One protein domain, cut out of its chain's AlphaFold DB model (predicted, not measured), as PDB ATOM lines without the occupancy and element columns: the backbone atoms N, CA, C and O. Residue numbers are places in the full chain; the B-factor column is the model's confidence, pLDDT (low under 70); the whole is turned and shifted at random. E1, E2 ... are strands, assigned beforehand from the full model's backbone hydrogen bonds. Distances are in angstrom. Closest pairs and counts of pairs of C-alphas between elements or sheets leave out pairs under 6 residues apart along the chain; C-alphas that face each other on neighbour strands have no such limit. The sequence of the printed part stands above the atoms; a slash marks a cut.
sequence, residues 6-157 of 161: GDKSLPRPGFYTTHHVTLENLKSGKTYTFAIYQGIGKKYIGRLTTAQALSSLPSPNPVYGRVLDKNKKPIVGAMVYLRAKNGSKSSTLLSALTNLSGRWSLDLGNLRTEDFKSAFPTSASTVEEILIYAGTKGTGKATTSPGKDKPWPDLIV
ATOM      1  N   GLY A   6     -37.256-174.225  22.520       83.81
ATOM      2  CA  GLY A   6     -37.307-175.066  23.719       83.81
ATOM      3  C   GLY A   6     -38.714-175.571  24.071       83.81
ATOM      4  O   GLY A   6     -38.847-176.551  24.807       83.81
ATOM      5  N   ASP A   7     -39.758-174.950  23.514       84.69
ATOM      6  CA  ASP A   7     -41.165-175.290  23.760       84.69
ATOM      7  C   ASP A   7     -41.809-176.082  22.619       84.69
ATOM      8  O   ASP A   7     -42.921-176.591  22.774       84.69
ATOM      9  N   LYS A   8     -41.149-176.199  21.457       80.94
ATOM     10  CA  LYS A   8     -41.744-176.793  20.243       80.94
ATOM     11  C   LYS A   8     -42.288-178.212  20.454       80.94
ATOM     12  O   LYS A   8     -43.254-178.585  19.796       80.94
ATOM     13  N   SER A   9     -41.687-178.982  21.362       72.12
ATOM     14  CA  SER A   9     -42.074-180.366  21.674       72.12
ATOM     15  C   SER A   9     -42.867-180.522  22.977       72.12
ATOM     16  O   SER A   9     -43.225-181.643  23.340       72.12
ATOM     17  N   LEU A  10     -43.154-179.425  23.687       73.56
ATOM     18  CA  LEU A  10     -43.792-179.466  24.999       73.56
ATOM     19  C   LEU A  10     -45.281-179.087  24.925       73.56
ATOM     20  O   LEU A  10     -45.659-178.155  24.210       73.56
ATOM     21  N   PRO A  11     -46.152-179.754  25.708       71.50
ATOM     22  CA  PRO A  11     -47.574-179.415  25.776       71.50
ATOM     23  C   PRO A  11     -47.828-178.078  26.490       71.50
ATOM     24  O   PRO A  11     -48.906-177.501  26.356       71.50
ATOM     25  N   ARG A  12     -46.853-177.586  27.266       70.56
ATOM     26  CA  ARG A  12     -46.887-176.303  27.978       70.56
ATOM     27  C   ARG A  12     -45.510-175.632  27.902       70.56
ATOM     28  O   ARG A  12     -44.523-176.367  27.942       70.56
ATOM     29  N   PRO A  13     -45.441-174.290  27.833       71.56
ATOM     30  CA  PRO A  13     -44.171-173.573  27.859       71.56
ATOM     31  C   PRO A  13     -43.346-173.916  29.102       71.56
ATOM     32  O   PRO A  13     -43.878-173.951  30.216       71.56
ATOM     33  N   GLY A  14     -42.059-174.182  28.906       67.19
ATOM     34  CA  GLY A  14     -41.095-174.374  29.978       67.19
ATOM     35  C   GLY A  14     -40.673-173.048  30.611       67.19
ATOM     36  O   GLY A  14     -40.759-171.980  30.009       67.19
ATOM     37  N   PHE A  15     -40.175-173.114  31.845       70.38
ATOM     38  CA  PHE A  15     -39.536-171.970  32.494       70.38
ATOM     39  C   PHE A  15     -38.054-171.935  32.119       70.38
ATOM     40  O   PHE A  15     -37.199-172.437  32.852       70.38
ATOM     41  N   TYR A  16     -37.756-171.364  30.954       73.00
ATOM     42  CA  TYR A  16     -36.386-171.124  30.511       73.00
ATOM     43  C   TYR A  16     -35.951-169.699  30.856       73.00
ATOM     44  O   TYR A  16     -36.722-168.750  30.767       73.00
ATOM     45  N   THR A  17     -34.688-169.542  31.245       82.31
ATOM     46  CA  THR A  17     -34.061-168.223  31.443       82.31
ATOM     47  C   THR A  17     -33.445-167.665  30.157       82.31
ATOM     48  O   THR A  17     -32.834-166.601  30.170       82.31
ATOM     49  N   THR A  18     -33.555-168.410  29.062       86.81
ATOM     50  CA  THR A  18     -33.040-168.107  27.726       86.81
ATOM     51  C   THR A  18     -34.136-168.406  26.718       86.81
ATOM     52  O   THR A  18     -34.866-169.380  26.885       86.81
ATOM     53  N   HIS A  19     -34.223-167.587  25.672       87.44
ATOM     54  CA  HIS A  19     -35.175-167.785  24.587       87.44
ATOM     55  C   HIS A  19     -34.436-167.945  23.263       87.44
ATOM     56  O   HIS A  19     -33.586-167.118  22.923       87.44
ATOM     57  N   HIS A  20     -34.767-168.988  22.505       90.94
ATOM     58  CA  HIS A  20     -34.222-169.225  21.169       90.94
ATOM     59  C   HIS A  20     -35.387-169.434  20.207       90.94
ATOM     60  O   HIS A  20     -36.276-170.232  20.470       90.94
ATOM     61  N   VAL A  21     -35.413-168.688  19.105       91.44
ATOM     62  CA  VAL A  21     -36.540-168.699  18.167       91.44
ATOM     63  C   VAL A  21     -36.007-168.832  16.752       91.44
ATOM     64  O   VAL A  21     -35.341-167.926  16.246       91.44
ATOM     65  N   THR A  22     -36.349-169.933  16.089       91.62
ATOM     66  CA  THR A  22     -36.033-170.132  14.675       91.62
ATOM     67  C   THR A  22     -37.137-169.536  13.810       91.62
ATOM     68  O   THR A  22     -38.307-169.913  13.915       91.62
ATOM     69  N   LEU A  23     -36.757-168.601  12.937       91.56
ATOM     70  CA  LEU A  23     -37.634-168.073  11.894       91.56
ATOM     71  C   LEU A  23     -37.517-168.951  10.649       91.56
ATOM     72  O   LEU A  23     -36.438-169.106  10.083       91.56
ATOM     73  N   GLU A  24     -38.642-169.507  10.219       91.38
ATOM     74  CA  GLU A  24     -38.716-170.473   9.125       91.38
ATOM     75  C   GLU A  24     -39.428-169.860   7.910       91.38
ATOM     76  O   GLU A  24     -40.057-168.804   8.002       91.38
ATOM     77  N   ASN A  25     -39.338-170.526   6.755       92.38
ATOM     78  CA  ASN A  25     -40.031-170.138   5.517       92.38
ATOM     79  C   ASN A  25     -39.678-168.730   4.991       92.38
ATOM     80  O   ASN A  25     -40.471-168.089   4.297       92.38
ATOM     81  N   LEU A  26     -38.471-168.243   5.294       95.25
ATOM     82  CA  LEU A  26     -37.949-166.998   4.737       95.25
ATOM     83  C   LEU A  26     -37.355-167.234   3.342       95.25
ATOM     84  O   LEU A  26     -36.737-168.261   3.068       95.25
ATOM     85  N   LYS A  27     -37.496-166.249   2.455       97.50
ATOM     86  CA  LYS A  27     -36.873-166.265   1.125       97.50
ATOM     87  C   LYS A  27     -35.399-165.879   1.249       97.50
ATOM     88  O   LYS A  27     -35.067-164.989   2.029       97.50
ATOM     89  N   SER A  28     -34.524-166.509   0.469       96.31
ATOM     90  CA  SER A  28     -33.081-166.218   0.433       96.31
ATOM     91  C   SER A  28     -32.772-164.815  -0.104       96.31
ATOM     92  O   SER A  28     -33.458-164.338  -1.012       96.31
ATOM     93  N   GLY A  29     -31.715-164.173   0.402       96.31
ATOM     94  CA  GLY A  29     -31.253-162.856  -0.055       96.31
ATOM     95  C   GLY A  29     -32.252-161.720   0.190       96.31
ATOM     96  O   GLY A  29     -32.240-160.721  -0.532       96.31
ATOM     97  N   LYS A  30     -33.163-161.876   1.157       97.94
ATOM     98  CA  LYS A  30     -34.204-160.892   1.478       97.94
ATOM     99  C   LYS A  30     -33.978-160.295   2.853       97.94
ATOM    100  O   LYS A  30     -33.534-160.959   3.784       97.94
ATOM    101  N   THR A  31     -34.304-159.014   2.965       97.25
ATOM    102  CA  THR A  31     -34.237-158.285   4.227       97.25
ATOM    103  C   THR A  31     -35.608-158.280   4.884       97.25
ATOM    104  O   THR A  31     -36.597-157.922   4.249       97.25
ATOM    105  N   TYR A  32     -35.645-158.659   6.155       96.81
ATOM    106  CA  TYR A  32     -36.838-158.727   6.984       96.81
ATOM    107  C   TYR A  32     -36.675-157.823   8.197       96.81
ATOM    108  O   TYR A  32     -35.594-157.734   8.779       96.81
ATOM    109  N   THR A  33     -37.763-157.184   8.604       96.69
ATOM    110  CA  THR A  33     -37.868-156.511   9.898       96.69
ATOM    111  C   THR A  33     -38.637-157.394  10.863       96.69
ATOM    112  O   THR A  33     -39.645-157.991  10.485       96.69
ATOM    113  N   PHE A  34     -38.201-157.441  12.113       93.44
ATOM    114  CA  PHE A  34     -38.890-158.155  13.178       93.44
ATOM    115  C   PHE A  34     -39.030-157.258  14.402       93.44
ATOM    116  O   PHE A  34     -38.301-156.278  14.557       93.44
ATOM    117  N   ALA A  35     -39.971-157.592  15.278       93.38
ATOM    118  CA  ALA A  35     -40.141-156.910  16.549       93.38
ATOM    119  C   ALA A  35     -40.289-157.927  17.680       93.38
ATOM    120  O   ALA A  35     -40.953-158.949  17.512       93.38
ATOM    121  N   ILE A  36     -39.676-157.626  18.823       91.50
ATOM    122  CA  ILE A  36     -39.810-158.400  20.058       91.50
ATOM    123  C   ILE A  36     -40.745-157.628  20.982       91.50
ATOM    124  O   ILE A  36     -40.574-156.423  21.189       91.50
ATOM    125  N   TYR A  37     -41.730-158.330  21.528       89.94
ATOM    126  CA  TYR A  37     -42.732-157.781  22.433       89.94
ATOM    127  C   TYR A  37     -42.593-158.412  23.818       89.94
ATOM    128  O   TYR A  37     -42.246-159.583  23.942       89.94
ATOM    129  N   GLN A  38     -42.907-157.635  24.849       86.31
ATOM    130  CA  GLN A  38     -43.104-158.106  26.217       86.31
ATOM    131  C   GLN A  38     -44.500-157.656  26.654       86.31
ATOM    132  O   GLN A  38     -44.739-156.466  26.881       86.31
ATOM    133  N   GLY A  39     -45.440-158.604  26.708       85.75
ATOM    134  CA  GLY A  39     -46.866-158.292  26.798       85.75
ATOM    135  C   GLY A  39     -47.326-157.476  25.586       85.75
ATOM    136  O   GLY A  39     -46.955-157.772  24.452       85.75
ATOM    137  N   ILE A  40     -48.091-156.411  25.828       86.50
ATOM    138  CA  ILE A  40     -48.534-155.476  24.778       86.50
ATOM    139  C   ILE A  40     -47.435-154.494  24.332       86.50
ATOM    140  O   ILE A  40     -47.590-153.790  23.337       86.50
ATOM    141  N   GLY A  41     -46.321-154.421  25.066       91.00
ATOM    142  CA  GLY A  41     -45.253-153.461  24.811       91.00
ATOM    143  C   GLY A  41     -44.260-153.968  23.772       91.00
ATOM    144  O   GLY A  41     -43.621-155.000  23.972       91.00
ATOM    145  N   LYS A  42     -44.061-153.209  22.692       92.56
ATOM    146  CA  LYS A  42     -42.959-153.435  21.747       92.56
ATOM    147  C   LYS A  42     -41.637-153.034  22.408       92.56
ATOM    148  O   LYS A  42     -41.490-151.886  22.816       92.56
ATOM    149  N   LYS A  43     -40.696-153.969  22.539       94.38
ATOM    150  CA  LYS A  43     -39.417-153.764  23.244       94.38
ATOM    151  C   LYS A  43     -38.232-153.584  22.314       94.38
ATOM    152  O   LYS A  43     -37.311-152.849  22.645       94.38
ATOM    153  N   TYR A  44     -38.261-154.233  21.158       94.69
ATOM    154  CA  TYR A  44     -37.176-154.155  20.192       94.69
ATOM    155  C   TYR A  44     -37.722-154.227  18.775       94.69
ATOM    156  O   TYR A  44     -38.696-154.937  18.522       94.69
ATOM    157  N   ILE A  45     -37.085-153.504  17.858       95.38
ATOM    158  CA  ILE A  45     -37.274-153.646  16.418       95.38
ATOM    159  C   ILE A  45     -35.900-153.933  15.833       95.38
ATOM    160  O   ILE A  45     -34.957-153.177  16.052       95.38
ATOM    161  N   GLY A  46     -35.806-155.023  15.087       94.81
ATOM    162  CA  GLY A  46     -34.589-155.444  14.422       94.81
ATOM    163  C   GLY A  46     -34.800-155.632  12.933       94.81
ATOM    164  O   GLY A  46     -35.924-155.704  12.427       94.81
ATOM    165  N   ARG A  47     -33.682-155.747  12.226       96.25
ATOM    166  CA  ARG A  47     -33.641-156.088  10.812       96.25
ATOM    167  C   ARG A  47     -32.584-157.160  10.599       96.25
ATOM    168  O   ARG A  47     -31.511-157.077  11.184       96.25
ATOM    169  N   LEU A  48     -32.888-158.142   9.761       94.31
ATOM    170  CA  LEU A  48     -31.947-159.176   9.341       94.31
ATOM    171  C   LEU A  48     -32.048-159.386   7.834       94.31
ATOM    172  O   LEU A  48     -33.110-159.174   7.248       94.31
ATOM    173  N   THR A  49     -30.959-159.826   7.218       95.62
ATOM    174  CA  THR A  49     -30.931-160.234   5.812       95.62
ATOM    175  C   THR A  49     -30.607-161.717   5.752       95.62
ATOM    176  O   THR A  49     -29.629-162.162   6.346       95.62
ATOM    177  N   THR A  50     -31.448-162.493   5.072       96.62
ATOM    178  CA  THR A  50     -31.214-163.924   4.866       96.62
ATOM    179  C   THR A  50     -30.106-164.151   3.848       96.62
ATOM    180  O   THR A  50     -29.911-163.356   2.926       96.62
ATOM    181  N   ALA A  51     -29.405-165.274   3.981       95.81
ATOM    182  CA  ALA A  51     -28.324-165.605   3.072       95.81
ATOM    183  C   ALA A  51     -28.791-165.866   1.642       95.81
ATOM    184  O   ALA A  51     -29.934-166.268   1.408       95.81
ATOM    185  N   GLN A  52     -27.896-165.639   0.678       95.94
ATOM    186  CA  GLN A  52     -28.160-165.988  -0.716       95.94
ATOM    187  C   GLN A  52     -28.241-167.511  -0.879       95.94
ATOM    188  O   GLN A  52     -27.592-168.271  -0.148       95.94
ATOM    189  N   ALA A  53     -29.042-167.968  -1.839       95.19
ATOM    190  CA  ALA A  53     -29.016-169.368  -2.240       95.19
ATOM    191  C   ALA A  53     -27.622-169.701  -2.796       95.19
ATOM    192  O   ALA A  53     -27.050-168.908  -3.542       95.19
ATOM    193  N   LEU A  54     -27.066-170.845  -2.397       95.06
ATOM    194  CA  LEU A  54     -25.795-171.316  -2.945       95.06
ATOM    195  C   LEU A  54     -26.052-172.067  -4.250       95.06
ATOM    196  O   LEU A  54     -27.052-172.770  -4.372       95.06
ATOM    197  N   SER A  55     -25.120-171.956  -5.194       92.94
ATOM    198  CA  SER A  55     -25.111-172.771  -6.415       92.94
ATOM    199  C   SER A  55     -24.774-174.240  -6.140       92.94
ATOM    200  O   SER A  55     -25.181-175.113  -6.897       92.94
ATOM    201  N   SER A  56     -24.055-174.517  -5.048       92.69
ATOM    202  CA  SER A  56     -23.712-175.861  -4.581       92.69
ATOM    203  C   SER A  56     -23.762-175.927  -3.059       92.69
ATOM    204  O   SER A  56     -23.312-175.000  -2.379       92.69
ATOM    205  N   LEU A  57     -24.268-177.033  -2.516       90.81
ATOM    206  CA  LEU A  57     -24.296-177.258  -1.073       90.81
ATOM    207  C   LEU A  57     -22.941-177.795  -0.587       90.81
ATOM    208  O   LEU A  57     -22.417-178.731  -1.195       90.81
ATOM    209  N   PRO A  58     -22.368-177.235   0.493       94.06
ATOM    210  CA  PRO A  58     -21.214-177.830   1.157       94.06
ATOM    211  C   PRO A  58     -21.539-179.230   1.679       94.06
ATOM    212  O   PRO A  58     -22.680-179.516   2.044       94.06
ATOM    213  N   SER A  59     -20.528-180.095   1.749       94.69
ATOM    214  CA  SER A  59     -20.681-181.396   2.399       94.69
ATOM    215  C   SER A  59     -21.053-181.215   3.877       94.69
ATOM    216  O   SER A  59     -20.462-180.354   4.538       94.69
ATOM    217  N   PRO A  60     -21.981-182.032   4.411       96.12
ATOM    218  CA  PRO A  60     -22.281-182.039   5.836       96.12
ATOM    219  C   PRO A  60     -21.018-182.261   6.666       96.12
ATOM    220  O   PRO A  60     -20.219-183.160   6.394       96.12
ATOM    221  N   ASN A  61     -20.848-181.445   7.696       96.56
ATOM    222  CA  ASN A  61     -19.736-181.499   8.631       96.56
ATOM    223  C   ASN A  61     -20.275-181.285  10.058       96.56
ATOM    224  O   ASN A  61     -20.110-180.206  10.637       96.56
ATOM    225  N   PRO A  62     -20.975-182.292  10.620       97.50
ATOM    226  CA  PRO A  62     -21.638-182.173  11.909       97.50
ATOM    227  C   PRO A  62     -20.626-182.154  13.055       97.50
ATOM    228  O   PRO A  62     -19.793-183.049  13.172       97.50
ATOM    229  N   VAL A  63     -20.757-181.175  13.940       98.12
ATOM    230  CA  VAL A  63     -20.023-181.044  15.201       98.12
ATOM    231  C   VAL A  63     -20.993-181.085  16.362       98.12
ATOM    232  O   VAL A  63     -22.143-180.652  16.258       98.12
ATOM    233  N   TYR A  64     -20.557-181.650  17.476       98.62
ATOM    234  CA  TYR A  64     -21.441-181.883  18.609       98.62
ATOM    235  C   TYR A  64     -20.655-181.961  19.901       98.62
ATOM    236  O   TYR A  64     -19.479-182.318  19.918       98.62
ATOM    237  N   GLY A  65     -21.325-181.664  21.003       98.31
ATOM    238  CA  GLY A  65     -20.695-181.665  22.310       98.31
ATOM    239  C   GLY A  65     -21.712-181.614  23.430       98.31
ATOM    240  O   GLY A  65     -22.903-181.888  23.248       98.31
ATOM    241  N   ARG A  66     -21.219-181.261  24.614       98.25
ATOM    242  CA  ARG A  66     -22.017-181.183  25.831       98.25
ATOM    243  C   ARG A  66     -21.645-179.949  26.641       98.25
ATOM    244  O   ARG A  66     -20.474-179.595  26.730       98.25
ATOM    245  N   VAL A  67     -22.656-179.314  27.225       98.12
ATOM    246  CA  VAL A  67     -22.519-178.188  28.150       98.12
ATOM    247  C   VAL A  67     -22.845-178.657  29.560       98.12
ATOM    248  O   VAL A  67     -23.900-179.254  29.805       98.12
ATOM    249  N   LEU A  68     -21.940-178.365  30.487       97.06
ATOM    250  CA  LEU A  68     -22.023-178.748  31.886       97.06
ATOM    251  C   LEU A  68     -21.826-177.529  32.800       97.06
ATOM    252  O   LEU A  68     -21.195-176.542  32.424       97.06
ATOM    253  N   ASP A  69     -22.338-177.615  34.023       94.69
ATOM    254  CA  ASP A  69     -21.973-176.693  35.099       94.69
ATOM    255  C   ASP A  69     -20.630-177.082  35.751       94.69
ATOM    256  O   ASP A  69     -20.036-178.125  35.455       94.69
ATOM    257  N   LYS A  70     -20.162-176.264  36.701       93.00
ATOM    258  CA  LYS A  70     -18.932-176.523  37.477       93.00
ATOM    259  C   LYS A  70     -18.915-177.860  38.238       93.00
ATOM    260  O   LYS A  70     -17.847-178.340  38.598       93.00
ATOM    261  N   ASN A  71     -20.081-178.455  38.491       93.94
ATOM    262  CA  ASN A  71     -20.240-179.740  39.171       93.94
ATOM    263  C   ASN A  71     -20.416-180.900  38.174       93.94
ATOM    264  O   ASN A  71     -20.822-181.992  38.574       93.94
ATOM    265  N   LYS A  72     -20.134-180.670  36.884       94.62
ATOM    266  CA  LYS A  72     -20.289-181.633  35.785       94.62
ATOM    267  C   LYS A  72     -21.737-182.083  35.550       94.62
ATOM    268  O   LYS A  72     -21.962-183.148  34.974       94.62
ATOM    269  N   LYS A  73     -22.731-181.289  35.963       95.81
ATOM    270  CA  LYS A  73     -24.147-181.569  35.676       95.81
ATOM    271  C   LYS A  73     -24.554-180.964  34.332       95.81
ATOM    272  O   LYS A  73     -24.147-179.841  34.040       95.81
ATOM    273  N   PRO A  74     -25.370-181.662  33.522       96.25
ATOM    274  CA  PRO A  74     -25.818-181.146  32.235       96.25
ATOM    275  C   PRO A  74     -26.656-179.879  32.389       96.25
ATOM    276  O   PRO A  74     -27.530-179.786  33.256       96.25
ATOM    277  N   ILE A  75     -26.413-178.909  31.511       94.25
ATOM    278  CA  ILE A  75     -27.228-177.699  31.425       94.25
ATOM    279  C   ILE A  75     -28.215-177.852  30.276       94.25
ATOM    280  O   ILE A  75     -27.819-177.908  29.118       94.25
ATOM    281  N   VAL A  76     -29.503-177.888  30.610       91.94
ATOM    282  CA  VAL A  76     -30.620-177.903  29.656       91.94
ATOM    283  C   VAL A  76     -30.907-176.489  29.158       91.94
ATOM    284  O   VAL A  76     -30.908-175.557  29.963       91.94
ATOM    285  N   GLY A  77     -31.178-176.341  27.859       91.69
ATOM    286  CA  GLY A  77     -31.608-175.078  27.257       91.69
ATOM    287  C   GLY A  77     -30.520-174.007  27.148       91.69
ATOM    288  O   GLY A  77     -30.843-172.850  26.900       91.69
ATOM    289  N   ALA A  78     -29.242-174.357  27.319       94.94
ATOM    290  CA  ALA A  78     -28.154-173.424  27.044       94.94
ATOM    291  C   ALA A  78     -28.095-173.120  25.544       94.94
ATOM    292  O   ALA A  78     -28.178-174.028  24.714       94.94
ATOM    293  N   MET A  79     -27.915-171.846  25.208       97.06
ATOM    294  CA  MET A  79     -27.678-171.402  23.840       97.06
ATOM    295  C   MET A  79     -26.192-171.541  23.534       97.06
ATOM    296  O   MET A  79     -25.362-170.897  24.178       97.06
ATOM    297  N   VAL A  80     -25.865-172.377  22.557       98.06
ATOM    298  CA  VAL A  80     -24.507-172.566  22.044       98.06
ATOM    299  C   VAL A  80     -24.400-171.812  20.733       98.06
ATOM    300  O   VAL A  80     -25.146-172.103  19.802       98.06
ATOM    301  N   TYR A  81     -23.469-170.868  20.658       98.38
ATOM    302  CA  TYR A  81     -23.119-170.152  19.441       98.38
ATOM    303  C   TYR A  81     -21.755-170.611  18.956       98.38
ATOM    304  O   TYR A  81     -20.813-170.623  19.745       98.38
ATOM    305  N   LEU A  82     -21.636-170.931  17.671       98.56
ATOM    306  CA  LEU A  82     -20.378-171.334  17.048       98.56
ATOM    307  C   LEU A  82     -20.017-170.382  15.910       98.56
ATOM    308  O   LEU A  82     -20.857-170.061  15.067       98.56
ATOM    309  N   ARG A  83     -18.747-169.979  15.862       98.31
ATOM    310  CA  ARG A  83     -18.129-169.261  14.742       98.31
ATOM    311  C   ARG A  83     -16.850-169.964  14.313       98.31
ATOM    312  O   ARG A  83     -16.077-170.389  15.161       98.31
ATOM    313  N   ALA A  84     -16.585-170.016  13.017       98.25
ATOM    314  CA  ALA A  84     -15.307-170.456  12.481       98.25
ATOM    315  C   ALA A  84     -14.455-169.256  12.051       98.25
ATOM    316  O   ALA A  84     -14.963-168.265  11.521       98.25
ATOM    317  N   LYS A  85     -13.144-169.366  12.248       98.31
ATOM    318  CA  LYS A  85     -12.134-168.425  11.767       98.31
ATOM    319  C   LYS A  85     -11.122-169.150  10.897       98.31
ATOM    320  O   LYS A  85     -10.642-170.221  11.260       98.31
ATOM    321  N   ASN A  86     -10.792-168.565   9.752       95.81
ATOM    322  CA  ASN A  86      -9.791-169.094   8.834       95.81
ATOM    323  C   ASN A  86      -8.905-167.940   8.348       95.81
ATOM    324  O   ASN A  86      -9.337-167.097   7.554       95.81
ATOM    325  N   GLY A  87      -7.690-167.854   8.897       93.00
ATOM    326  CA  GLY A  87      -6.848-166.666   8.771       93.00
ATOM    327  C   GLY A  87      -7.535-165.432   9.368       93.00
ATOM    328  O   GLY A  87      -8.019-165.466  10.496       93.00
ATOM    329  N   SER A  88      -7.610-164.346   8.597       94.25
ATOM    330  CA  SER A  88      -8.289-163.102   8.991       94.25
ATOM    331  C   SER A  88      -9.809-163.117   8.787       94.25
ATOM    332  O   SER A  88     -10.483-162.164   9.175       94.25
ATOM    333  N   LYS A  89     -10.368-164.170   8.175       96.81
ATOM    334  CA  LYS A  89     -11.799-164.255   7.859       96.81
ATOM    335  C   LYS A  89     -12.568-164.945   8.982       96.81
ATOM    336  O   LYS A  89     -12.104-165.945   9.530       96.81
ATOM    337  N   SER A  90     -13.770-164.448   9.252       97.69
ATOM    338  CA  SER A  90     -14.729-165.040  10.186       97.69
ATOM    339  C   SER A  90     -15.987-165.495   9.450       97.69
ATOM    340  O   SER A  90     -16.350-164.939   8.412       97.69
ATOM    341  N   SER A  91     -16.636-166.534   9.966       98.25
ATOM    342  CA  SER A  91     -17.948-166.967   9.500       98.25
ATOM    343  C   SER A  91     -19.069-166.201  10.201       98.25
ATOM    344  O   SER A  91     -18.881-165.574  11.246       98.25
ATOM    345  N   THR A  92     -20.282-166.373   9.693       96.88
ATOM    346  CA  THR A  92     -21.510-166.128  10.453       96.88
ATOM    347  C   THR A  92     -21.595-167.046  11.672       96.88
ATOM    348  O   THR A  92     -20.942-168.093  11.723       96.88
ATOM    349  N   LEU A  93     -22.439-166.676  12.634       97.06
ATOM    350  CA  LEU A  93     -22.753-167.527  13.777       97.06
ATOM    351  C   LEU A  93     -23.752-168.617  13.384       97.06
ATOM    352  O   LEU A  93     -24.733-168.351  12.689       97.06
ATOM    353  N   LEU A  94     -23.515-169.825  13.881       97.88
ATOM    354  CA  LEU A  94     -24.530-170.863  14.019       97.88
ATOM    355  C   LEU A  94     -24.981-170.917  15.477       97.88
ATOM    356  O   LEU A  94     -24.198-170.580  16.368       97.88
ATOM    357  N   SER A  95     -26.215-171.349  15.728       97.75
ATOM    358  CA  SER A  95     -26.741-171.483  17.085       97.75
ATOM    359  C   SER A  95     -27.568-172.750  17.275       97.75
ATOM    360  O   SER A  95     -28.249-173.205  16.358       97.75
ATOM    361  N   ALA A  96     -27.488-173.327  18.472       96.38
ATOM    362  CA  ALA A  96     -28.292-174.467  18.897       96.38
ATOM    363  C   ALA A  96     -28.671-174.344  20.376       96.38
ATOM    364  O   ALA A  96     -27.984-173.681  21.156       96.38
ATOM    365  N   LEU A  97     -29.741-175.036  20.766       95.06
ATOM    366  CA  LEU A  97     -30.086-175.270  22.164       95.06
ATOM    367  C   LEU A  97     -29.560-176.624  22.633       95.06
ATOM    368  O   LEU A  97     -29.603-177.610  21.893       95.06
ATOM    369  N   THR A  98     -29.123-176.697  23.887       95.31
ATOM    370  CA  THR A  98     -28.833-177.983  24.515       95.31
ATOM    371  C   THR A  98     -30.109-178.726  24.902       95.31
ATOM    372  O   THR A  98     -31.067-178.149  25.422       95.31
ATOM    373  N   ASN A  99     -30.106-180.040  24.693       92.50
ATOM    374  CA  ASN A  99     -31.203-180.920  25.090       92.50
ATOM    375  C   ASN A  99     -31.187-181.252  26.601       92.50
ATOM    376  O   ASN A  99     -30.361-180.746  27.365       92.50
ATOM    377  N   LEU A 100     -32.070-182.162  27.037       91.12
ATOM    378  CA  LEU A 100     -32.186-182.600  28.441       91.12
ATOM    379  C   LEU A 100     -30.898-183.214  29.024       91.12
ATOM    380  O   LEU A 100     -30.709-183.230  30.235       91.12
ATOM    381  N   SER A 101     -30.000-183.713  28.171       94.50
ATOM    382  CA  SER A 101     -28.689-184.256  28.557       94.50
ATOM    383  C   SER A 101     -27.548-183.242  28.393       94.50
ATOM    384  O   SER A 101     -26.376-183.625  28.424       94.50
ATOM    385  N   GLY A 102     -27.869-181.963  28.175       95.81
ATOM    386  CA  GLY A 102     -26.896-180.898  27.940       95.81
ATOM    387  C   GLY A 102     -26.171-180.999  26.600       95.81
ATOM    388  O   GLY A 102     -25.161-180.328  26.409       95.81
ATOM    389  N   ARG A 103     -26.639-181.848  25.677       98.06
ATOM    390  CA  ARG A 103     -25.983-182.080  24.384       98.06
ATOM    391  C   ARG A 103     -26.501-181.124  23.324       98.06
ATOM    392  O   ARG A 103     -27.686-180.803  23.319       98.06
ATOM    393  N   TRP A 104     -25.624-180.736  22.412       97.88
ATOM    394  CA  TRP A 104     -25.916-179.867  21.275       97.88
ATOM    395  C   TRP A 104     -25.238-180.416  20.017       97.88
ATOM    396  O   TRP A 104     -24.271-181.177  20.108       97.88
ATOM    397  N   SER A 105     -25.735-180.013  18.853       98.19
ATOM    398  CA  SER A 105     -25.130-180.322  17.559       98.19
ATOM    399  C   SER A 105     -25.349-179.178  16.580       98.19
ATOM    400  O   SER A 105     -26.417-178.566  16.575       98.19
ATOM    401  N   LEU A 106     -24.356-178.924  15.738       98.25
ATOM    402  CA  LEU A 106     -24.374-177.952  14.649       98.25
ATOM    403  C   LEU A 106     -23.720-178.579  13.420       98.25
ATOM    404  O   LEU A 106     -22.939-179.511  13.548       98.25
ATOM    405  N   ASP A 107     -24.012-178.066  12.230       97.69
ATOM    406  CA  ASP A 107     -23.354-178.512  10.999       97.69
ATOM    407  C   ASP A 107     -22.529-177.366  10.413       97.69
ATOM    408  O   ASP A 107     -23.085-176.346   9.999       97.69
ATOM    409  N   LEU A 108     -21.202-177.530  10.384       97.19
ATOM    410  CA  LEU A 108     -20.280-176.527   9.851       97.19
ATOM    411  C   LEU A 108     -20.472-176.299   8.343       97.19
ATOM    412  O   LEU A 108     -20.103-175.239   7.841       97.19
ATOM    413  N   GLY A 109     -21.104-177.231   7.625       96.50
ATOM    414  CA  GLY A 109     -21.524-177.039   6.236       96.50
ATOM    415  C   GLY A 109     -22.522-175.886   6.056       96.50
ATOM    416  O   GLY A 109     -22.637-175.338   4.961       96.50
ATOM    417  N   ASN A 110     -23.191-175.448   7.130       96.88
ATOM    418  CA  ASN A 110     -24.102-174.300   7.107       96.88
ATOM    419  C   ASN A 110     -23.411-172.945   7.320       96.88
ATOM    420  O   ASN A 110     -24.071-171.908   7.216       96.88
ATOM    421  N   LEU A 111     -22.111-172.919   7.626       97.56
ATOM    422  CA  LEU A 111     -21.393-171.664   7.833       97.56
ATOM    423  C   LEU A 111     -21.396-170.822   6.553       97.56
ATOM    424  O   LEU A 111     -21.114-171.306   5.453       97.56
ATOM    425  N   ARG A 112     -21.662-169.526   6.706       97.62
ATOM    426  CA  ARG A 112     -21.586-168.543   5.624       97.62
ATOM    427  C   ARG A 112     -20.479-167.535   5.890       97.62
ATOM    428  O   ARG A 112     -20.055-167.341   7.029       97.62
ATOM    429  N   THR A 113     -20.008-166.888   4.834       97.12
ATOM    430  CA  THR A 113     -19.252-165.637   4.948       97.12
ATOM    431  C   THR A 113     -20.115-164.563   5.614       97.12
ATOM    432  O   THR A 113     -21.340-164.609   5.509       97.12
ATOM    433  N   GLU A 114     -19.506-163.593   6.300       96.00
ATOM    434  CA  GLU A 114     -20.235-162.537   7.035       96.00
ATOM    435  C   GLU A 114     -21.166-161.691   6.150       96.00
ATOM    436  O   GLU A 114     -22.168-161.168   6.629       96.00
ATOM    437  N   ASP A 115     -20.881-161.597   4.849       95.19
ATOM    438  CA  ASP A 115     -21.742-160.932   3.861       95.19
ATOM    439  C   ASP A 115     -22.904-161.812   3.352       95.19
ATOM    440  O   ASP A 115     -23.688-161.386   2.503       95.19
ATOM    441  N   PHE A 116     -23.000-163.046   3.854       96.19
ATOM    442  CA  PHE A 116     -23.961-164.082   3.496       96.19
ATOM    443  C   PHE A 116     -23.999-164.504   2.013       96.19
ATOM    444  O   PHE A 116     -24.962-165.156   1.578       96.19
ATOM    445  N   LYS A 117     -22.975-164.171   1.219       95.38
ATOM    446  CA  LYS A 117     -22.949-164.486  -0.219       95.38
ATOM    447  C   LYS A 117     -22.428-165.882  -0.527       95.38
ATOM    448  O   LYS A 117     -22.802-166.460  -1.543       95.38
ATOM    449  N   SER A 118     -21.579-166.449   0.326       96.06
ATOM    450  CA  SER A 118     -20.903-167.716   0.039       96.06
ATOM    451  C   SER A 118     -20.842-168.625   1.260       96.06
ATOM    452  O   SER A 118     -21.039-168.187   2.395       96.06
ATOM    453  N   ALA A 119     -20.591-169.912   1.023       97.06
ATOM    454  CA  ALA A 119     -20.216-170.833   2.089       97.06
ATOM    455  C   ALA A 119     -18.870-170.404   2.692       97.06
ATOM    456  O   ALA A 119     -17.992-169.907   1.981       97.06
ATOM    457  N   PHE A 120     -18.706-170.583   4.000       97.50
ATOM    458  CA  PHE A 120     -17.442-170.284   4.659       97.50
ATOM    459  C   PHE A 120     -16.451-171.446   4.473       97.50
ATOM    460  O   PHE A 120     -16.779-172.579   4.830       97.50
ATOM    461  N   PRO A 121     -15.235-171.202   3.954       94.31
ATOM    462  CA  PRO A 121     -14.255-172.261   3.760       94.31
ATOM    463  C   PRO A 121     -13.640-172.692   5.096       94.31
ATOM    464  O   PRO A 121     -12.986-171.902   5.785       94.31
ATOM    465  N   THR A 122     -13.795-173.970   5.432       93.94
ATOM    466  CA  THR A 122     -13.125-174.604   6.575       93.94
ATOM    467  C   THR A 122     -11.943-175.451   6.102       93.94
ATOM    468  O   THR A 122     -11.904-175.919   4.967       93.94
ATOM    469  N   SER A 123     -10.929-175.588   6.952       93.56
ATOM    470  CA  SER A 123      -9.695-176.334   6.678       93.56
ATOM    471  C   SER A 123      -9.076-176.812   7.992       93.56
ATOM    472  O   SER A 123      -9.528-176.408   9.059       93.56
ATOM    473  N   ALA A 124      -8.009-177.611   7.945       93.56
ATOM    474  CA  ALA A 124      -7.327-178.071   9.161       93.56
ATOM    475  C   ALA A 124      -6.781-176.925  10.045       93.56
ATOM    476  O   ALA A 124      -6.622-177.108  11.248       93.56
ATOM    477  N   SER A 125      -6.524-175.740   9.477       94.62
ATOM    478  CA  SER A 125      -6.094-174.544  10.219       94.62
ATOM    479  C   SER A 125      -7.250-173.684  10.737       94.62
ATOM    480  O   SER A 125      -7.017-172.612  11.296       94.62
ATOM    481  N   THR A 126      -8.499-174.094  10.516       97.25
ATOM    482  CA  THR A 126      -9.662-173.375  11.034       97.25
ATOM    483  C   THR A 126      -9.681-173.427  12.560       97.25
ATOM    484  O   THR A 126      -9.423-174.462  13.170       97.25
ATOM    485  N   VAL A 127     -10.009-172.296  13.178       98.12
ATOM    486  CA  VAL A 127     -10.296-172.203  14.611       98.12
ATOM    487  C   VAL A 127     -11.800-172.095  14.778       98.12
ATOM    488  O   VAL A 127     -12.426-171.207  14.198       98.12
ATOM    489  N   GLU A 128     -12.382-172.979  15.572       98.19
ATOM    490  CA  GLU A 128     -13.791-172.912  15.933       98.19
ATOM    491  C   GLU A 128     -13.909-172.274  17.314       98.19
ATOM    492  O   GLU A 128     -13.258-172.701  18.264       98.19
ATOM    493  N   GLU A 129     -14.729-171.237  17.431       98.38
ATOM    494  CA  GLU A 129     -14.993-170.515  18.668       98.38
ATOM    495  C   GLU A 129     -16.432-170.778  19.101       98.38
ATOM    496  O   GLU A 129     -17.364-170.541  18.331       98.38
ATOM    497  N   ILE A 130     -16.611-171.209  20.349       98.38
ATOM    498  CA  ILE A 130     -17.921-171.346  20.975       98.38
ATOM    499  C   ILE A 130     -18.116-170.283  22.049       98.38
ATOM    500  O   ILE A 130     -17.234-170.043  22.874       98.38
ATOM    501  N   LEU A 131     -19.311-169.692  22.054       97.69
ATOM    502  CA  LEU A 131     -19.863-168.897  23.146       97.69
ATOM    503  C   LEU A 131     -21.131-169.576  23.662       97.69
ATOM    504  O   LEU A 131     -21.966-170.024  22.877       97.69
ATOM    505  N   ILE A 132     -21.285-169.636  24.978       97.44
ATOM    506  CA  ILE A 132     -22.430-170.256  25.640       97.44
ATOM    507  C   ILE A 132     -23.130-169.219  26.499       97.44
ATOM    508  O   ILE A 132     -22.486-168.540  27.298       97.44
ATOM    509  N   TYR A 133     -24.454-169.172  26.386       96.00
ATOM    510  CA  TYR A 133     -25.326-168.434  27.291       96.00
ATOM    511  C   TYR A 133     -26.306-169.406  27.947       96.00
ATOM    512  O   TYR A 133     -27.136-170.016  27.276       96.00
ATOM    513  N   ALA A 134     -26.212-169.546  29.269       94.19
ATOM    514  CA  ALA A 134     -27.045-170.445  30.066       94.19
ATOM    515  C   ALA A 134     -27.968-169.684  31.039       94.19
ATOM    516  O   ALA A 134     -28.337-170.199  32.097       94.19
ATOM    517  N   GLY A 135     -28.323-168.440  30.700       90.31
ATOM    518  CA  GLY A 135     -29.152-167.568  31.532       90.31
ATOM    519  C   GLY A 135     -28.528-167.346  32.908       90.31
ATOM    520  O   GLY A 135     -27.365-166.965  33.012       90.31
ATOM    521  N   THR A 136     -29.272-167.632  33.978       89.12
ATOM    522  CA  THR A 136     -28.797-167.445  35.365       89.12
ATOM    523  C   THR A 136     -27.694-168.419  35.786       89.12
ATOM    524  O   THR A 136     -27.101-168.244  36.851       89.12
ATOM    525  N   LYS A 137     -27.413-169.450  34.974       90.06
ATOM    526  CA  LYS A 137     -26.316-170.402  35.204       90.06
ATOM    527  C   LYS A 137     -24.970-169.923  34.658       90.06
ATOM    528  O   LYS A 137     -23.975-170.602  34.904       90.06
ATOM    529  N   GLY A 138     -24.949-168.801  33.933       93.06
ATOM    530  CA  GLY A 138     -23.730-168.115  33.517       93.06
ATOM    531  C   GLY A 138     -23.413-168.233  32.030       93.06
ATOM    532  O   GLY A 138     -24.268-168.560  31.198       93.06
ATOM    533  N   THR A 139     -22.154-167.951  31.706       95.06
ATOM    534  CA  THR A 139     -21.604-167.954  30.350       95.06
ATOM    535  C   THR A 139     -20.394-168.882  30.253       95.06
ATOM    536  O   THR A 139     -19.816-169.323  31.250       95.06
ATOM    537  N   GLY A 140     -20.030-169.240  29.028       95.50
ATOM    538  CA  GLY A 140     -18.830-170.018  28.750       95.50
ATOM    539  C   GLY A 140     -18.244-169.639  27.399       95.50
ATOM    540  O   GLY A 140     -18.969-169.227  26.493       95.50
ATOM    541  N   LYS A 141     -16.929-169.788  27.254       96.69
ATOM    542  CA  LYS A 141     -16.233-169.608  25.981       96.69
ATOM    543  C   LYS A 141     -15.182-170.692  25.821       96.69
ATOM    544  O   LYS A 141     -14.475-171.010  26.772       96.69
ATOM    545  N   ALA A 142     -15.066-171.233  24.618       97.25
ATOM    546  CA  ALA A 142     -14.048-172.217  24.288       97.25
ATOM    547  C   ALA A 142     -13.621-172.081  22.830       97.25
ATOM    548  O   ALA A 142     -14.342-171.512  22.008       97.25
ATOM    549  N   THR A 143     -12.457-172.632  22.508       97.69
ATOM    550  CA  THR A 143     -11.999-172.769  21.129       97.69
ATOM    551  C   THR A 143     -11.485-174.176  20.885       97.69
ATOM    552  O   THR A 143     -10.850-174.753  21.766       97.69
ATOM    553  N   THR A 144     -11.706-174.704  19.686       96.75
ATOM    554  CA  THR A 144     -11.109-175.964  19.235       96.75
ATOM    555  C   THR A 144     -10.656-175.853  17.779       96.75
ATOM    556  O   THR A 144     -10.719-174.784  17.165       96.75
ATOM    557  N   SER A 145     -10.167-176.962  17.239       95.12
ATOM    558  CA  SER A 145      -9.818-177.110  15.828       95.12
ATOM    559  C   SER A 145     -10.547-178.319  15.235       95.12
ATOM    560  O   SER A 145     -10.840-179.265  15.981       95.12
ATOM    561  N   PRO A 146     -10.766-178.343  13.909       94.12
ATOM    562  CA  PRO A 146     -11.302-179.510  13.225       94.12
ATOM    563  C   PRO A 146     -10.533-180.786  13.581       94.12
ATOM    564  O   PRO A 146      -9.302-180.793  13.651       94.12
ATOM    565  N   GLY A 147     -11.264-181.872  13.834       93.50
ATOM    566  CA  GLY A 147     -10.717-183.146  14.312       93.50
ATOM    567  C   GLY A 147     -10.755-183.307  15.835       93.50
ATOM    568  O   GLY A 147     -10.584-184.416  16.333       93.50
ATOM    569  N   LYS A 148     -11.036-182.228  16.579       95.75
ATOM    570  CA  LYS A 148     -11.312-182.233  18.030       95.75
ATOM    571  C   LYS A 148     -12.726-181.728  18.342       95.75
ATOM    572  O   LYS A 148     -12.983-181.225  19.428       95.75
ATOM    573  N   ASP A 149     -13.612-181.790  17.359       96.38
ATOM    574  CA  ASP A 149     -14.948-181.189  17.320       96.38
ATOM    575  C   ASP A 149     -16.064-182.252  17.183       96.38
ATOM    576  O   ASP A 149     -17.255-181.935  17.111       96.38
ATOM    577  N   LYS A 150     -15.685-183.538  17.159       95.19
ATOM    578  CA  LYS A 150     -16.573-184.689  16.920       95.19
ATOM    579  C   LYS A 150     -16.237-185.883  17.838       95.19
ATOM    580  O   LYS A 150     -15.839-186.934  17.338       95.19
ATOM    581  N   PRO A 151     -16.389-185.760  19.169       96.69
ATOM    582  CA  PRO A 151     -17.053-184.662  19.871       96.69
ATOM    583  C   PRO A 151     -16.124-183.491  20.216       96.69
ATOM    584  O   PRO A 151     -14.913-183.655  20.355       96.69
ATOM    585  N   TRP A 152     -16.726-182.323  20.429       97.75
ATOM    586  CA  TRP A 152     -16.122-181.211  21.160       97.75
ATOM    587  C   TRP A 152     -15.785-181.624  22.603       97.75
ATOM    588  O   TRP A 152     -16.552-182.385  23.209       97.75
ATOM    589  N   PRO A 153     -14.705-181.082  23.203       96.44
ATOM    590  CA  PRO A 153     -14.466-181.193  24.638       96.44
ATOM    591  C   PRO A 153     -15.666-180.682  25.442       96.44
ATOM    592  O   PRO A 153     -16.366-179.767  25.004       96.44
ATOM    593  N   ASP A 154     -15.887-181.256  26.630       96.75
ATOM    594  CA  ASP A 154     -16.950-180.800  27.530       96.75
ATOM    595  C   ASP A 154     -16.801-179.297  27.810       96.75
ATOM    596  O   ASP A 154     -15.749-178.820  28.243       96.75
ATOM    597  N   LEU A 155     -17.879-178.553  27.579       97.25
ATOM    598  CA  LEU A 155     -17.913-177.113  27.760       97.25
ATOM    599  C   LEU A 155     -18.449-176.791  29.153       97.25
ATOM    600  O   LEU A 155     -19.593-177.119  29.473       97.25
ATOM    601  N   ILE A 156     -17.633-176.137  29.975       95.69
ATOM    602  CA  ILE A 156     -17.989-175.793  31.352       95.69
ATOM    603  C   ILE A 156     -18.440-174.337  31.413       95.69
ATOM    604  O   ILE A 156     -17.713-173.436  31.000       95.69
ATOM    605  N   VAL A 157     -19.641-174.116  31.940       94.62
ATOM    606  CA  VAL A 157     -20.193-172.782  32.197       94.62
ATOM    607  C   VAL A 157     -19.896-172.375  33.635       94.62
ATOM    608  O   VAL A 157     -20.057-173.164  34.574       94.62
TER     609      VAL A 157
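What this domain is: This is residues 6 to 157 of the 161 residues of an uncharacterized protein of Candidatus Blackburnbacteria bacterium RIFCSPHIGHO2_01_FULL_43_15b (UniProt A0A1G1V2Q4). There is little regular structure: a small sandwich, the twisted sheet E5 E4 E7 E8 facing the two-stranded sheet E3 E6, makes the core, and the long hairpin E1 E2 lies off to one side, apart from it. The printed part has 152 residues and eight named strands, E1 to E8, all strand, with 54 residues in named elements. Each sheet is antiparallel. The whole is compact, radius of gyration of the C-alphas 16.6 A, spanning 41 by 41 by 27 A.

Where its parts are: E1, residues 31 to 38, begins at C-alpha (-34.237, -158.285, 4.227); E2, 41 to 49, is 24.7 A long. Then come E3, 62 to 68; E4, 79 to 86, 23.5 A; E5, 94 to 97; E6, 103 to 107; E7, 127 to 133; and E8, 139 to 144, ending at C-alpha (-11.109, -175.964, 19.235).

How they stand to each other: Within hydrogen-bond range are N 34 and O 46 of hairpin E1 and E2, 2.9 A; N 63 and O 106 of E3 and E6, 2.8 A; N 81 and O 131 of E4 and E7, 2.8 A. The closest C-alphas of E5 and E6 are Leu 97 and Trp 104, 6.3 A.

The domain as a whole: Links E2 to E3 and E6 to E7 are long. The printed part has no cut; residue 14 is under 70.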